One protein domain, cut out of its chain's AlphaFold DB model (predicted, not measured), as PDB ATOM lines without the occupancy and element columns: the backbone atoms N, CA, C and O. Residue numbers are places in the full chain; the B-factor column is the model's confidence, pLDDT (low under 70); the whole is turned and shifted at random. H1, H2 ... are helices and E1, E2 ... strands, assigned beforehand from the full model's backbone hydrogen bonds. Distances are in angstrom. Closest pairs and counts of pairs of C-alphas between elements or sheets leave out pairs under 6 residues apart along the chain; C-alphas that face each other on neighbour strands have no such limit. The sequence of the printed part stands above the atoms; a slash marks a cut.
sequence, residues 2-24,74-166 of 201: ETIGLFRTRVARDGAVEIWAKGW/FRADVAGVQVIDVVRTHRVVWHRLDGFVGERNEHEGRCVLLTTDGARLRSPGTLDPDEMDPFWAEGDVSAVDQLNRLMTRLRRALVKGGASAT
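AT A GLANCE: This is residues 2 to 24 and 74 to 166 of the 201 residues of an uncharacterized protein of Actinobacteria bacterium (UniProt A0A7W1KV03). A strongly twisted sheet of six strands makes a wall, and a smaller sheet of three strands stands by its E5 and E6; the long helix H2 lies in the angle between the two sheets, over one face of each. The short helix H1 sits at the E7 to E8 turn of the small sheet, by the first residues of H2. The printed part has 116 residues, with nine named strands, E1 to E9, followed by H1 and H2; the class is mixed, helices and strands. The sheets, in order E1 E2 E3 E4 E5 E6 and E7 E8 E9, are antiparallel throughout. The whole is compact, with a radius of gyration of the C-alphas of 13.9 A and spans of 40 by 29 by 24 A.

HOW THE PARTS SIT: E1, residues 2 to 4, E2, residues 7 to 11, and E3, residues 17 to 21, form a meander, each strand the antiparallel neighbour of the one before; N 4 and O 7 are 2.9 A apart, and N 8 and O 20 2.8 A. Beyond the cut, E4, residues 74 to 76, is antiparallel to E3, with N 17 and O 76 at 2.8 A. E4, E5, residues 80 to 84, and E6, residues 89 to 93, form a second meander, with N 82 and O 75 at 2.7 A and N 81 and O 92 at 2.8 A. A third holds E7, residues 97 to 104, E8, residues 109 to 115, and E9, residues 120 to 122, with N 101 and O 112 at 2.9 A and N 113 and O 121 at 2.8 A. E6 and E7 meet only through their link. The closest C-alphas of E5 and E9, those of Val 83 and Leu 121, are 7.5 A apart. H1, residues 129 to 132, is on the three-stranded sheet at a height of 7.1 A, only just over E8, with 3 of its C-alphas there. H2, residues 143 to 161, makes two layers with each sheet, a helix on one face. Its height over the six-stranded sheet is 7.5 A, along the strands at 3 degrees to E3 on the local plane. Its height over the other is 10.9 A, over E7 at 15 degrees on the local plane; Val 101 and Val 144 have the closest C-alphas, at 5.9 A. H1 and H2 only just touch, with 3 pairs of C-alphas within 8 A, the closest Met 132 and Ala 143 at 5.2 A; of H2, residues 143 to 144 alone do so. In H2 every O i to N i+4 pair is within hydrogen-bond range; H1 is too short for one.

IN THESE COORDINATES: E1 begins at C-alpha 2, (245.422, 262.056, 169.436). E7 is 20.8 A long and E8 19.3 A. H2 runs 26.5 A from C-alpha 143, (247.845, 249.875, 159.233), to C-alpha 161, (224.882, 259.459, 168.297).

THE WHOLE: The two C-alphas farthest apart, those of Glu 106 and Gly 161, are 41.9 A apart. Residues 25 to 73 are not printed, and C-alphas 24 and 74 are 10.5 A apart across the cut. Of the links printed whole, none is long. The mean pLDDT of the printed part is 83.8; residues 2 to 4, 134 to 139 and 161 to 166 are under 70.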
ATOM      1  N   GLU A   2     245.327 263.379 168.828       56.56
ATOM      2  CA  GLU A   2     245.422 262.056 169.436       56.56
ATOM      3  C   GLU A   2     245.972 261.075 168.407       56.56
ATOM      4  O   GLU A   2     245.639 261.156 167.218       56.56
ATOM      5  N   THR A   3     246.868 260.203 168.853       62.81
ATOM      6  CA  THR A   3     247.556 259.231 168.006       62.81
ATOM      7  C   THR A   3     247.032 257.853 168.376       62.81
ATOM      8  O   THR A   3     247.233 257.406 169.500       62.81
ATOM      9  N   ILE A   4     246.351 257.193 167.439       62.62
ATOM     10  CA  ILE A   4     245.896 255.810 167.586       62.62
ATOM     11  C   ILE A   4     246.805 254.967 166.696       62.62
ATOM     12  O   ILE A   4     246.605 254.903 165.481       62.62
ATOM     13  N   GLY A   5     247.835 254.372 167.302       73.75
ATOM     14  CA  GLY A   5     248.859 253.623 166.576       73.75
ATOM     15  C   GLY A   5     249.538 254.491 165.515       73.75
ATOM     16  O   GLY A   5     250.157 255.505 165.839       73.75
ATOM     17  N   LEU A   6     249.386 254.113 164.245       81.44
ATOM     18  CA  LEU A   6     250.003 254.803 163.110       81.44
ATOM     19  C   LEU A   6     249.256 256.080 162.683       81.44
ATOM     20  O   LEU A   6     249.838 257.015 162.121       81.44
ATOM     21  N   PHE A   7     247.950 256.133 162.946       86.56
ATOM     22  CA  PHE A   7     247.091 257.204 162.459       86.56
ATOM     23  C   PHE A   7     246.868 258.265 163.526       86.56
ATOM     24  O   PHE A   7     246.531 258.001 164.680       86.56
ATOM     25  N   ARG A   8     247.000 259.516 163.105       88.12
ATOM     26  CA  ARG A   8     246.636 260.677 163.902       88.12
ATOM     27  C   ARG A   8     245.212 261.078 163.565       88.12
ATOM     28  O   ARG A   8     244.828 261.094 162.393       88.12
ATOM     29  N   THR A   9     244.451 261.432 164.592       87.81
ATOM     30  CA  THR A   9     243.068 261.872 164.441       87.81
ATOM     31  C   THR A   9     242.845 263.260 165.036       87.81
ATOM     32  O   THR A   9     243.527 263.709 165.972       87.81
ATOM     33  N   ARG A  10     241.902 263.996 164.446       87.75
ATOM     34  CA  ARG A  10     241.424 265.280 164.962       87.75
ATOM     35  C   ARG A  10     239.948 265.436 164.658       87.75
ATOM     36  O   ARG A  10     239.539 265.361 163.505       87.75
ATOM     37  N   VAL A  11     239.177 265.747 165.691       85.81
ATOM     38  CA  VAL A  11     237.784 266.164 165.538       85.81
ATOM     39  C   VAL A  11     237.754 267.625 165.082       85.81
ATOM     40  O   VAL A  11     238.369 268.505 165.696       85.81
ATOM     41  N   ALA A  12     237.093 267.876 163.959       85.12
ATOM     42  CA  ALA A  12     236.841 269.200 163.418       85.12
ATOM     43  C   ALA A  12     235.612 269.836 164.093       85.12
ATOM     44  O   ALA A  12     234.810 269.168 164.740       85.12
ATOM     45  N   ARG A  13     235.461 271.160 163.958       81.19
ATOM     46  CA  ARG A  13     234.391 271.923 164.633       81.19
ATOM     47  C   ARG A  13     232.979 271.527 164.193       81.19
ATOM     48  O   ARG A  13     232.036 271.739 164.939       81.19
ATOM     49  N   ASP A  14     232.846 270.972 162.997       81.81
ATOM     50  CA  ASP A  14     231.599 270.452 162.431       81.81
ATOM     51  C   ASP A  14     231.302 269.002 162.857       81.81
ATOM     52  O   ASP A  14     230.367 268.390 162.349       81.81
ATOM     53  N   GLY A  15     232.101 268.434 163.767       81.38
ATOM     54  CA  GLY A  15     231.958 267.057 164.241       81.38
ATOM     55  C   GLY A  15     232.536 266.002 163.294       81.38
ATOM     56  O   GLY A  15     232.479 264.815 163.609       81.38
ATOM     57  N   ALA A  16     233.113 266.402 162.156       87.19
ATOM     58  CA  ALA A  16     233.829 265.485 161.277       87.19
ATOM     59  C   ALA A  16     235.163 265.052 161.903       87.19
ATOM     60  O   ALA A  16     235.805 265.819 162.621       87.19
ATOM     61  N   VAL A  17     235.624 263.844 161.591       89.06
ATOM     62  CA  VAL A  17     236.912 263.325 162.065       89.06
ATOM     63  C   VAL A  17     237.903 263.283 160.919       89.06
ATOM     64  O   VAL A  17     237.698 262.591 159.926       89.06
ATOM     65  N   GLU A  18     238.986 264.034 161.064       90.69
ATOM     66  CA  GLU A  18     240.142 263.989 160.177       90.69
ATOM     67  C   GLU A  18     241.107 262.900 160.646       90.69
ATOM     68  O   GLU A  18     241.387 262.797 161.840       90.69
ATOM     69  N   ILE A  19     241.623 262.113 159.704       91.31
ATOM     70  CA  ILE A  19     242.524 260.981 159.931       91.31
ATOM     71  C   ILE A  19     243.671 261.084 158.928       91.31
ATOM     72  O   ILE A  19     243.435 261.213 157.727       91.31
ATOM     73  N   TRP A  20     244.912 261.025 159.389       91.88
ATOM     74  CA  TRP A  20     246.094 261.030 158.521       91.88
ATOM     75  C   TRP A  20     247.250 260.303 159.207       91.88
ATOM     76  O   TRP A  20     247.299 260.241 160.434       91.88
ATOM     77  N   ALA A  21     248.196 259.778 158.436       89.25
ATOM     78  CA  ALA A  21     249.420 259.207 158.988       89.25
ATOM     79  C   ALA A  21     250.566 260.229 159.014       89.25
ATOM     80  O   ALA A  21     250.476 261.327 158.444       89.25
ATOM     81  N   LYS A  22     251.657 259.887 159.704       84.44
ATOM     82  CA  LYS A  22     252.878 260.704 159.703       84.44
ATOM     83  C   LYS A  22     253.398 260.843 158.264       84.44
ATOM     84  O   LYS A  22     253.379 259.891 157.499       84.44
ATOM     85  N   GLY A  23     253.819 262.048 157.882       81.50
ATOM     86  CA  GLY A  23     254.350 262.318 156.539       81.50
ATOM     87  C   GLY A  23     253.302 262.535 155.440       81.50
ATOM     88  O   GLY A  23     253.655 263.038 154.380       81.50
ATOM     89  N   TRP A  24     252.014 262.259 155.680       85.31
ATOM     90  CA  TRP A  24     250.977 262.458 154.654       85.31
ATOM     91  C   TRP A  24     250.667 263.920 154.365       85.31
ATOM     92  O   TRP A  24     250.273 264.248 153.256       85.31
ATOM     93  N   PHE A  74     242.044 261.262 155.303       91.56
ATOM     94  CA  PHE A  74     240.629 260.921 155.286       91.56
ATOM     95  C   PHE A  74     239.846 261.871 156.185       91.56
ATOM     96  O   PHE A  74     240.311 262.263 157.254       91.56
ATOM     97  N   ARG A  75     238.631 262.222 155.775       92.31
ATOM     98  CA  ARG A  75     237.672 262.956 156.602       92.31
ATOM     99  C   ARG A  75     236.379 262.160 156.671       92.31
ATOM    100  O   ARG A  75     235.721 261.987 155.652       92.31
ATOM    101  N   ALA A  76     236.021 261.683 157.851       91.25
ATOM    102  CA  ALA A  76     234.776 260.970 158.100       91.25
ATOM    103  C   ALA A  76     233.724 261.933 158.667       91.25
ATOM    104  O   ALA A  76     233.975 262.613 159.661       91.25
ATOM    105  N   ASP A  77     232.554 261.991 158.041       90.81
ATOM    106  CA  ASP A  77     231.388 262.751 158.492       90.81
ATOM    107  C   ASP A  77     230.133 261.860 158.506       90.81
ATOM    108  O   ASP A  77     230.184 260.681 158.159       90.81
ATOM    109  N   VAL A  78     228.988 262.398 158.928       88.50
ATOM    110  CA  VAL A  78     227.730 261.630 159.018       88.50
ATOM    111  C   VAL A  78     227.286 261.079 157.656       88.50
ATOM    112  O   VAL A  78     226.673 260.017 157.581       88.50
ATOM    113  N   ALA A  79     227.622 261.761 156.563       89.12
ATOM    114  CA  ALA A  79     227.223 261.362 155.222       89.12
ATOM    115  C   ALA A  79     228.221 260.400 154.551       89.12
ATOM    116  O   ALA A  79     227.828 259.674 153.635       89.12
ATOM    117  N   GLY A  80     229.477 260.331 154.996       90.00
ATOM    118  CA  GLY A  80     230.436 259.358 154.479       90.00
ATOM    119  C   GLY A  80     231.896 259.639 154.819       90.00
ATOM    120  O   GLY A  80     232.222 260.412 155.715       90.00
ATOM    121  N   VAL A  81     232.783 259.019 154.046       92.19
ATOM    122  CA  VAL A  81     234.232 259.219 154.092       92.19
ATOM    123  C   VAL A  81     234.670 260.014 152.871       92.19
ATOM    124  O   VAL A  81     234.296 259.716 151.739       92.19
ATOM    125  N   GLN A  82     235.485 261.034 153.096       93.44
ATOM    126  CA  GLN A  82     236.140 261.809 152.059       93.44
ATOM    127  C   GLN A  82     237.624 261.451 152.029       93.44
ATOM    128  O   GLN A  82     238.307 261.571 153.044       93.44
ATOM    129  N   VAL A  83     238.125 261.037 150.871       92.69
ATOM    130  CA  VAL A  83     239.556 260.878 150.601       92.69
ATOM    131  C   VAL A  83     240.054 262.204 150.041       92.69
ATOM    132  O   VAL A  83     239.653 262.605 148.947       92.69
ATOM    133  N   ILE A  84     240.864 262.920 150.815       91.31
ATOM    134  CA  ILE A  84     241.383 264.238 150.457       91.31
ATOM    135  C   ILE A  84     242.775 264.056 149.859       91.31
ATOM    136  O   ILE A  84     243.754 263.940 150.594       91.31
ATOM    137  N   ASP A  85     242.849 264.060 148.529       87.81
ATOM    138  CA  ASP A  85     244.103 264.019 147.777       87.81
ATOM    139  C   ASP A  85     244.499 265.403 147.244       87.81
ATOM    140  O   ASP A  85     243.682 266.332 147.185       87.81
ATOM    141  N   VAL A  86     245.762 265.551 146.852       83.81
ATOM    142  CA  VAL A  86     246.340 266.775 146.297       83.81
ATOM    143  C   VAL A  86     245.511 267.244 145.105       83.81
ATOM    144  O   VAL A  86     245.107 268.405 145.058       83.81
ATOM    145  N   VAL A  87     245.200 266.326 144.187       84.50
ATOM    146  CA  VAL A  87     244.521 266.638 142.922       84.50
ATOM    147  C   VAL A  87     243.002 266.670 143.078       84.50
ATOM    148  O   VAL A  87     242.343 267.573 142.560       84.50
ATOM    149  N   ARG A  88     242.415 265.691 143.776       87.25
ATOM    150  CA  ARG A  88     240.956 265.530 143.841       87.25
ATOM    151  C   ARG A  88     240.503 265.012 145.204       87.25
ATOM    152  O   ARG A  88     241.092 264.098 145.761       87.25
ATOM    153  N   THR A  89     239.419 265.577 145.740       91.31
ATOM    154  CA  THR A  89     238.703 264.953 146.863       91.31
ATOM    155  C   THR A  89     237.667 263.980 146.316       91.31
ATOM    156  O   THR A  89     236.840 264.373 145.493       91.31
ATOM    157  N   HIS A  90     237.654 262.750 146.818       91.94
ATOM    158  CA  HIS A  90     236.600 261.775 146.539       91.94
ATOM    159  C   HIS A  90     235.718 261.603 147.767       91.94
ATOM    160  O   HIS A  90     236.235 261.458 148.869       91.94
ATOM    161  N   ARG A  91     234.393 261.602 147.594       92.56
ATOM    162  CA  ARG A  91     233.441 261.330 148.677       92.56
ATOM    163  C   ARG A  91     232.754 259.995 148.440       92.56
ATOM    164  O   ARG A  91     232.163 259.788 147.385       92.56
ATOM    165  N   VAL A  92     232.789 259.139 149.452       92.62
ATOM    166  CA  VAL A  92     232.148 257.826 149.469       92.62
ATOM    167  C   VAL A  92     231.166 257.784 150.628       92.62
ATOM    168  O   VAL A  92     231.531 257.992 151.780       92.62
ATOM    169  N   VAL A  93     229.903 257.522 150.324       93.06
ATOM    170  CA  VAL A  93     228.843 257.348 151.323       93.06
ATOM    171  C   VAL A  93     229.021 256.035 152.089       93.06
ATOM    172  O   VAL A  93     229.429 255.032 151.512       93.06
ATOM    173  N   TRP A  94     228.667 256.009 153.379       90.94
ATOM    174  CA  TRP A  94     228.928 254.857 154.263       90.94
ATOM    175  C   TRP A  94     228.376 253.514 153.773       90.94
ATOM    176  O   TRP A  94     228.951 252.476 154.076       90.94
ATOM    177  N   HIS A  95     227.254 253.517 153.047       90.25
ATOM    178  CA  HIS A  95     226.640 252.292 152.522       90.25
ATOM    179  C   HIS A  95     227.347 251.738 151.277       90.25
ATOM    180  O   HIS A  95     227.072 250.608 150.900       90.25
ATOM    181  N   ARG A  96     228.233 252.522 150.647       92.12
ATOM    182  CA  ARG A  96     229.055 252.108 149.499       92.12
ATOM    183  C   ARG A  96     230.493 251.780 149.884       92.12
ATOM    184  O   ARG A  96     231.332 251.644 149.005       92.12
ATOM    185  N   LEU A  97     230.800 251.741 151.175       90.75
ATOM    186  CA  LEU A  97     232.144 251.513 151.684       90.75
ATOM    187  C   LEU A  97     232.264 250.056 152.133       90.75
ATOM    188  O   LEU A  97     231.595 249.670 153.094       90.75
ATOM    189  N   ASP A  98     233.137 249.295 151.473       91.88
ATOM    190  CA  ASP A  98     233.417 247.896 151.828       91.88
ATOM    191  C   ASP A  98     234.533 247.793 152.869       91.88
ATOM    192  O   ASP A  98     234.465 246.977 153.786       91.88
ATOM    193  N   GLY A  99     235.534 248.671 152.780       90.94
ATOM    194  CA  GLY A  99     236.624 248.742 153.746       90.94
ATOM    195  C   GLY A  99     237.916 249.246 153.125       90.94
ATOM    196  O   GLY A  99     237.930 249.803 152.029       90.94
ATOM    197  N   PHE A 100     239.010 249.050 153.846       92.19
ATOM    198  CA  PHE A 100     240.362 249.347 153.401       92.19
ATOM    199  C   PHE A 100     241.126 248.057 153.133       92.19
ATOM    200  O   PHE A 100     240.994 247.087 153.881       92.19
ATOM    201  N   VAL A 101     241.961 248.083 152.098       91.81
ATOM    202  CA  VAL A 101     242.960 247.054 151.791       91.81
ATOM    203  C   VAL A 101     244.336 247.683 151.643       91.81
ATOM    204  O   VAL A 101     244.455 248.888 151.413       91.81
ATOM    205  N   GLY A 102     245.380 246.873 151.781       89.81
ATOM    206  CA  GLY A 102     246.745 247.313 151.541       89.81
ATOM    207  C   GLY A 102     247.191 247.059 150.111       89.81
ATOM    208  O   GLY A 102     247.071 245.945 149.612       89.81
ATOM    209  N   GLU A 103     247.726 248.085 149.455       89.81
ATOM    210  CA  GLU A 103     248.569 247.935 148.269       89.81
ATOM    211  C   GLU A 103     250.014 248.217 148.677       89.81
ATOM    212  O   GLU A 103     250.289 249.250 149.284       89.81
ATOM    213  N   ARG A 104     250.936 247.313 148.350       86.62
ATOM    214  CA  ARG A 104     252.353 247.440 148.695       86.62
ATOM    215  C   ARG A 104     253.222 247.151 147.478       86.62
ATOM    216  O   ARG A 104     252.933 246.231 146.713       86.62
ATOM    217  N   ASN A 105     254.293 247.919 147.337       84.69
ATOM    218  CA  ASN A 105     255.444 247.585 146.502       84.69
ATOM    219  C   ASN A 105     256.724 247.565 147.371       84.69
ATOM    220  O   ASN A 105     256.643 247.658 148.594       84.69
ATOM    221  N   GLU A 106     257.899 247.416 146.760       80.44
ATOM    222  CA  GLU A 106     259.186 247.330 147.475       80.44
ATOM    223  C   GLU A 106     259.587 248.614 148.227       80.44
ATOM    224  O   GLU A 106     260.520 248.587 149.026       80.44
ATOM    225  N   HIS A 107     258.913 249.742 147.986       83.19
ATOM    226  CA  HIS A 107     259.309 251.058 148.504       83.19
ATOM    227  C   HIS A 107     258.175 251.831 149.191       83.19
ATOM    228  O   HIS A 107     258.427 252.792 149.910       83.19
ATOM    229  N   GLU A 108     256.921 251.449 148.959       87.00
ATOM    230  CA  GLU A 108     255.731 252.181 149.367       87.00
ATOM    231  C   GLU A 108     254.591 251.225 149.736       87.00
ATOM    232  O   GLU A 108     254.184 250.356 148.956       87.00
ATOM    233  N   GLY A 109     254.010 251.459 150.909       88.19
ATOM    234  CA  GLY A 109     252.700 250.966 151.310       88.19
ATOM    235  C   GLY A 109     251.618 252.025 151.095       88.19
ATOM    236  O   GLY A 109     251.839 253.212 151.327       88.19
ATOM    237  N   ARG A 110     250.423 251.636 150.650       91.06
ATOM    238  CA  ARG A 110     249.263 252.531 150.525       91.06
ATOM    239  C   ARG A 110     248.001 251.839 151.009       91.06
ATOM    240  O   ARG A 110     247.695 250.719 150.603       91.06
ATOM    241  N   CYS A 111     247.219 252.535 151.827       90.94
ATOM    242  CA  CYS A 111     245.871 252.090 152.157       90.94
ATOM    243  C   CYS A 111     244.936 252.442 151.000       90.94
ATOM    244  O   CYS A 111     244.947 253.567 150.504       90.94
ATOM    245  N   VAL A 112     244.092 251.510 150.587       92.62
ATOM    246  CA  VAL A 112     243.160 251.698 149.478       92.62
ATOM    247  C   VAL A 112     241.755 251.448 149.968       92.62
ATOM    248  O   VAL A 112     241.440 250.368 150.457       92.62
ATOM    249  N   LEU A 113     240.917 252.469 149.848       93.19
ATOM    250  CA  LEU A 113     239.500 252.377 150.139       93.19
ATOM    251  C   LEU A 113     238.801 251.652 148.989       93.19
ATOM    252  O   LEU A 113     238.851 252.109 147.843       93.19
ATOM    253  N   LEU A 114     238.153 250.539 149.317       94.06
ATOM    254  CA  LEU A 114     237.295 249.785 148.418       94.06
ATOM    255  C   LEU A 114     235.854 250.244 148.563       94.06
ATOM    256  O   LEU A 114     235.325 250.399 149.673       94.06
ATOM    257  N   THR A 115     235.224 250.445 147.419       94.19
ATOM    258  CA  THR A 115     233.812 250.777 147.329       94.19
ATOM    259  C   THR A 115     233.016 249.603 146.764       94.19
ATOM    260  O   THR A 115     233.550 248.788 146.016       94.19
ATOM    261  N   THR A 116     231.721 249.545 147.076       91.75
ATOM    262  CA  THR A 116     230.812 248.452 146.667       91.75
ATOM    263  C   THR A 116     230.687 248.282 145.152       91.75
ATOM    264  O   THR A 116     230.290 247.230 144.665       91.75
ATOM    265  N   ASP A 117     230.965 249.340 144.391       91.94
ATOM    266  CA  ASP A 117     231.013 249.347 142.924       91.94
ATOM    267  C   ASP A 117     232.381 248.905 142.368       91.94
ATOM    268  O   ASP A 117     232.609 248.970 141.161       91.94
ATOM    269  N   GLY A 118     233.294 248.449 143.230       88.31
ATOM    270  CA  GLY A 118     234.618 247.953 142.864       88.31
ATOM    271  C   GLY A 118     235.660 249.045 142.625       88.31
ATOM    272  O   GLY A 118     236.782 248.733 142.216       88.31
ATOM    273  N   ALA A 119     235.337 250.321 142.867       91.38
ATOM    274  CA  ALA A 119     236.319 251.388 142.733       91.38
ATOM    275  C   ALA A 119     237.373 251.310 143.852       91.38
ATOM    276  O   ALA A 119     237.112 250.916 144.991       91.38
ATOM    277  N   ARG A 120     238.601 251.697 143.499       92.31
ATOM    278  CA  ARG A 120     239.771 251.662 144.382       92.31
ATOM    279  C   ARG A 120     240.296 253.076 144.560       92.31
ATOM    280  O   ARG A 120     240.843 253.658 143.624       92.31
ATOM    281  N   LEU A 121     240.119 253.639 145.751       92.06
ATOM    282  CA  LEU A 121     240.561 254.995 146.075       92.06
ATOM    283  C   LEU A 121     241.782 254.928 146.990       92.06
ATOM    284  O   LEU A 121     241.680 254.586 148.167       92.06
ATOM    285  N   ARG A 122     242.953 255.238 146.435       91.00
ATOM    286  CA  ARG A 122     244.224 255.195 147.164       91.00
ATOM    287  C   ARG A 122     244.320 256.307 148.204       91.00
ATOM    288  O   ARG A 122     243.785 257.399 148.013       91.00
ATOM    289  N   SER A 123     245.044 256.033 149.285       88.62
ATOM    290  CA  SER A 123     245.456 257.046 150.244       88.62
ATOM    291  C   SER A 123     246.315 258.112 149.558       88.62
ATOM    292  O   SER A 123     247.103 257.794 148.661       88.62
ATOM    293  N   PRO A 124     246.195 259.377 149.991       84.88
ATOM    294  CA  PRO A 124     246.941 260.483 149.395       84.88
ATOM    295  C   PRO A 124     248.439 260.442 149.723       84.88
ATOM    296  O   PRO A 124     249.244 261.027 149.006       84.88
ATOM    297  N   GLY A 125     248.820 259.747 150.797       85.94
ATOM    298  CA  GLY A 125     250.207 259.510 151.177       85.94
ATOM    299  C   GLY A 125     250.575 258.031 151.150       85.94
ATOM    300  O   GLY A 125     249.715 257.154 151.000       85.94
ATOM    301  N   THR A 126     251.870 257.786 151.309       89.25
ATOM    302  CA  THR A 126     252.473 256.462 151.452       89.25
ATOM    303  C   THR A 126     252.763 256.167 152.918       89.25
ATOM    304  O   THR A 126     252.811 257.067 153.758       89.25
ATOM    305  N   LEU A 127     252.886 254.889 153.223       87.69
ATOM    306  CA  LEU A 127     253.300 254.323 154.496       87.69
ATOM    307  C   LEU A 127     254.520 253.445 154.251       87.69
ATOM    308  O   LEU A 127     254.804 253.088 153.099       87.69
ATOM    309  N   ASP A 128     255.219 253.096 155.322       86.56
ATOM    310  CA  ASP A 128     256.273 252.098 155.222       86.56
ATOM    311  C   ASP A 128     255.647 250.748 154.797       86.56
ATOM    312  O   ASP A 128     254.595 250.369 155.332       86.56
ATOM    313  N   PRO A 129     256.209 250.029 153.806       85.69
ATOM    314  CA  PRO A 129     255.772 248.680 153.454       85.69
ATOM    315  C   PRO A 129     255.595 247.736 154.652       85.69
ATOM    316  O   PRO A 129     254.678 246.907 154.624       85.69
ATOM    317  N   ASP A 130     256.417 247.874 155.693       84.69
ATOM    318  CA  ASP A 130     256.370 247.015 156.882       84.69
ATOM    319  C   ASP A 130     255.167 247.336 157.788       84.69
ATOM    320  O   ASP A 130     254.608 246.452 158.436       84.69
ATOM    321  N   GLU A 131     254.672 248.579 157.764       85.06
ATOM    322  CA  GLU A 131     253.466 248.991 158.500       85.06
ATOM    323  C   GLU A 131     252.177 248.416 157.877       85.06
ATOM    324  O   GLU A 131     251.131 248.338 158.534       85.06
ATOM    325  N   MET A 132     252.224 248.024 156.599       83.00
ATOM    326  CA  MET A 132     251.068 247.494 155.866       83.00
ATOM    327  C   MET A 132     250.788 246.020 156.152       83.00
ATOM    328  O   MET A 132     249.632 245.608 156.055       83.00
ATOM    329  N   ASP A 133     251.819 245.248 156.484       77.00
ATOM    330  CA  ASP A 133     251.725 243.829 156.822       77.00
ATOM    331  C   ASP A 133     252.854 243.462 157.802       77.00
ATOM    332  O   ASP A 133     253.975 243.174 157.371       77.00
ATOM    333  N   PRO A 134     252.577 243.467 159.118       64.69
ATOM    334  CA  PRO A 134     253.567 243.184 160.147       64.69
ATOM    335  C   PRO A 134     253.829 241.676 160.287       64.69
ATOM    336  O   PRO A 134     253.996 241.186 161.397       64.69
ATOM    337  N   PHE A 135     253.872 240.916 159.184       63.53
ATOM    338  CA  PHE A 135     253.990 239.449 159.157       63.53
ATOM    339  C   PHE A 135     255.100 238.887 160.072       63.53
ATOM    340  O   PHE A 135     254.988 237.765 160.562       63.53
ATOM    341  N   TRP A 136     256.152 239.669 160.334       57.66
ATOM    342  CA  TRP A 136     257.284 239.293 161.187       57.66
ATOM    343  C   TRP A 136     257.304 239.960 162.573       57.66
ATOM    344  O   TRP A 136     258.153 239.615 163.392       57.66
ATOM    345  N   ALA A 137     256.402 240.902 162.853       59.75
ATOM    346  CA  ALA A 137     256.312 241.606 164.129       59.75
ATOM    347  C   ALA A 137     255.156 241.029 164.959       59.75
ATOM    348  O   ALA A 137     253.990 241.393 164.799       59.75
ATOM    349  N   GLU A 138     255.479 240.087 165.849       52.09
ATOM    350  CA  GLU A 138     254.510 239.511 166.782       52.09
ATOM    351  C   GLU A 138     253.832 240.608 167.618       52.09
ATOM    352  O   GLU A 138     254.470 241.296 168.413       52.09
ATOM    353  N   GLY A 139     252.512 240.745 167.458       59.88
ATOM    354  CA  GLY A 139     251.670 241.633 168.266       59.88
ATOM    355  C   GLY A 139     251.282 242.961 167.612       59.88
ATOM    356  O   GLY A 139     250.378 243.626 168.131       59.88
ATOM    357  N   ASP A 140     251.866 243.323 166.467       70.88
ATOM    358  CA  ASP A 140     251.531 244.572 165.780       70.88
ATOM    359  C   ASP A 140     250.308 244.424 164.863       70.88
ATOM    360  O   ASP A 140     250.140 243.461 164.114       70.88
ATOM    361  N   VAL A 141     249.398 245.398 164.937       79.12
ATOM    362  CA  VAL A 141     248.196 245.449 164.091       79.12
ATOM    363  C   VAL A 141     248.539 246.199 162.809       79.12
ATOM    364  O   VAL A 141     248.997 247.340 162.893       79.12
ATOM    365  N   SER A 142     248.246 245.615 161.643       87.19
ATOM    366  CA  SER A 142     248.501 246.260 160.349       87.19
ATOM    367  C   SER A 142     247.833 247.638 160.248       87.19
ATOM    368  O   SER A 142     246.750 247.870 160.804       87.19
ATOM    369  N   ALA A 143     248.436 248.563 159.497       88.12
ATOM    370  CA  ALA A 143     247.845 249.875 159.233       88.12
ATOM    371  C   ALA A 143     246.421 249.754 158.655       88.12
ATOM    372  O   ALA A 143     245.513 250.508 159.012       88.12
ATOM    373  N   VAL A 144     246.201 248.755 157.801       89.81
ATOM    374  CA  VAL A 144     244.899 248.466 157.192       89.81
ATOM    375  C   VAL A 144     243.871 248.065 158.251       89.81
ATOM    376  O   VAL A 144     242.765 248.612 158.276       89.81
ATOM    377  N   ASP A 145     244.235 247.171 159.168       89.12
ATOM    378  CA  ASP A 145     243.353 246.726 160.248       89.12
ATOM    379  C   ASP A 145     243.060 247.844 161.246       89.12
ATOM    380  O   ASP A 145     241.912 248.003 161.675       89.12
ATOM    381  N   GLN A 146     244.066 248.653 161.594       88.50
ATOM    382  CA  GLN A 146     243.876 249.831 162.442       88.50
ATOM    383  C   GLN A 146     242.860 250.790 161.809       88.50
ATOM    384  O   GLN A 146     241.908 251.212 162.476       88.50
ATOM    385  N   LEU A 147     243.004 251.077 160.512       89.56
ATOM    386  CA  LEU A 147     242.117 251.980 159.786       89.56
ATOM    387  C   LEU A 147     240.696 251.410 159.651       89.56
ATOM    388  O   LEU A 147     239.724 252.129 159.895       89.56
ATOM    389  N   ASN A 148     240.550 250.115 159.358       91.62
ATOM    390  CA  ASN A 148     239.249 249.440 159.308       91.62
ATOM    391  C   ASN A 148     238.537 249.449 160.669       91.62
ATOM    392  O   ASN A 148     237.335 249.744 160.752       91.62
ATOM    393  N   ARG A 149     239.264 249.183 161.762       90.19
ATOM    394  CA  ARG A 149     238.722 249.244 163.130       90.19
ATOM    395  C   ARG A 149     238.276 250.661 163.480       90.19
ATOM    396  O   ARG A 149     237.156 250.837 163.969       90.19
ATOM    397  N   LEU A 150     239.111 251.660 163.191       89.19
ATOM    398  CA  LEU A 150     238.803 253.076 163.400       89.19
ATOM    399  C   LEU A 150     237.539 253.487 162.635       89.19
ATOM    400  O   LEU A 150     236.616 254.057 163.216       89.19
ATOM    401  N   MET A 151     237.448 253.134 161.354       89.56
ATOM    402  CA  MET A 151     236.308 253.477 160.500       89.56
ATOM    403  C   MET A 151     235.023 252.778 160.936       89.56
ATOM    404  O   MET A 151     233.955 253.386 160.930       89.56
ATOM    405  N   THR A 152     235.113 251.539 161.415       90.00
ATOM    406  CA  THR A 152     233.966 250.825 161.989       90.00
ATOM    407  C   THR A 152     233.474 251.486 163.281       90.00
ATOM    408  O   THR A 152     232.265 251.530 163.537       90.00
ATOM    409  N   ARG A 153     234.385 251.995 164.121       88.25
ATOM    410  CA  ARG A 153     234.026 252.766 165.325       88.25
ATOM    411  C   ARG A 153     233.381 254.100 164.940       88.25
ATOM    412  O   ARG A 153     232.297 254.400 165.431       88.25
ATOM    413  N   LEU A 154     233.977 254.833 163.997       87.88
ATOM    414  CA  LEU A 154     233.452 256.106 163.494       87.88
ATOM    415  C   LEU A 154     232.073 255.962 162.863       87.88
ATOM    416  O   LEU A 154     231.169 256.712 163.213       87.88
ATOM    417  N   ARG A 155     231.876 254.961 161.999       88.38
ATOM    418  CA  ARG A 155     230.570 254.668 161.400       88.38
ATOM    419  C   ARG A 155     229.520 254.437 162.481       88.38
ATOM    420  O   ARG A 155     228.432 254.991 162.399       88.38
ATOM    421  N   ARG A 156     229.837 253.657 163.520       86.62
ATOM    422  CA  ARG A 156     228.909 253.422 164.636       86.62
ATOM    423  C   ARG A 156     228.620 254.697 165.424       86.62
ATOM    424  O   ARG A 156     227.451 254.967 165.681       86.62
ATOM    425  N   ALA A 157     229.642 255.478 165.766       82.50
ATOM    426  CA  ALA A 157     229.496 256.715 166.531       82.50
ATOM    427  C   ALA A 157     228.683 257.777 165.770       82.50
ATOM    428  O   ALA A 157     227.727 258.338 166.307       82.50
ATOM    429  N   LEU A 158     229.010 258.005 164.496       82.12
ATOM    430  CA  LEU A 158     228.372 259.019 163.656       82.12
ATOM    431  C   LEU A 158     226.939 258.642 163.258       82.12
ATOM    432  O   LEU A 158     226.099 259.528 163.141       82.12
ATOM    433  N   VAL A 159     226.642 257.346 163.092       75.31
ATOM    434  CA  VAL A 159     225.286 256.869 162.762       75.31
ATOM    435  C   VAL A 159     224.390 256.771 164.003       75.31
ATOM    436  O   VAL A 159     223.197 257.041 163.893       75.31
ATOM    437  N   LYS A 160     224.921 256.398 165.180       70.44
ATOM    438  CA  LYS A 160     224.105 256.220 166.400       70.44
ATOM    439  C   LYS A 160     223.932 257.474 167.261       70.44
ATOM    440  O   LYS A 160     222.963 257.515 168.009       70.44
ATOM    441  N   GLY A 161     224.841 258.452 167.226       60.84
ATOM    442  CA  GLY A 161     224.882 259.459 168.297       60.84
ATOM    443  C   GLY A 161     225.522 260.797 167.951       60.84
ATOM    444  O   GLY A 161     226.236 261.322 168.797       60.84
ATOM    445  N   GLY A 162     225.292 261.313 166.735       54.09
ATOM    446  CA  GLY A 162     225.626 262.673 166.268       54.09
ATOM    447  C   GLY A 162     226.610 263.480 167.131       54.09
ATOM    448  O   GLY A 162     226.228 264.007 168.168       54.09
ATOM    449  N   ALA A 163     227.859 263.608 166.670       50.00
ATOM    450  CA  ALA A 163     228.968 264.414 167.217       50.00
ATOM    451  C   ALA A 163     229.427 264.142 168.675       50.00
ATOM    452  O   ALA A 163     230.626 264.253 168.941       50.00
ATOM    453  N   SER A 164     228.554 263.731 169.602       48.25
ATOM    454  CA  SER A 164     228.911 263.460 171.007       48.25
ATOM    455  C   SER A 164     229.526 262.074 171.222       48.25
ATOM    456  O   SER A 164     230.377 261.921 172.091       48.25
ATOM    457  N   ALA A 165     229.176 261.077 170.403       47.50
ATOM    458  CA  ALA A 165     229.746 259.724 170.495       47.50
ATOM    459  C   ALA A 165     231.205 259.618 169.995       47.50
ATOM    460  O   ALA A 165     231.878 258.616 170.221       47.50
ATOM    461  N   THR A 166     231.719 260.646 169.316       50.41
ATOM    462  CA  THR A 166     233.101 260.697 168.804       50.41
ATOM    463  C   THR A 166     234.155 260.831 169.911       50.41
ATOM    464  O   THR A 166     235.333 260.606 169.657       50.41
TER     465      THR A 166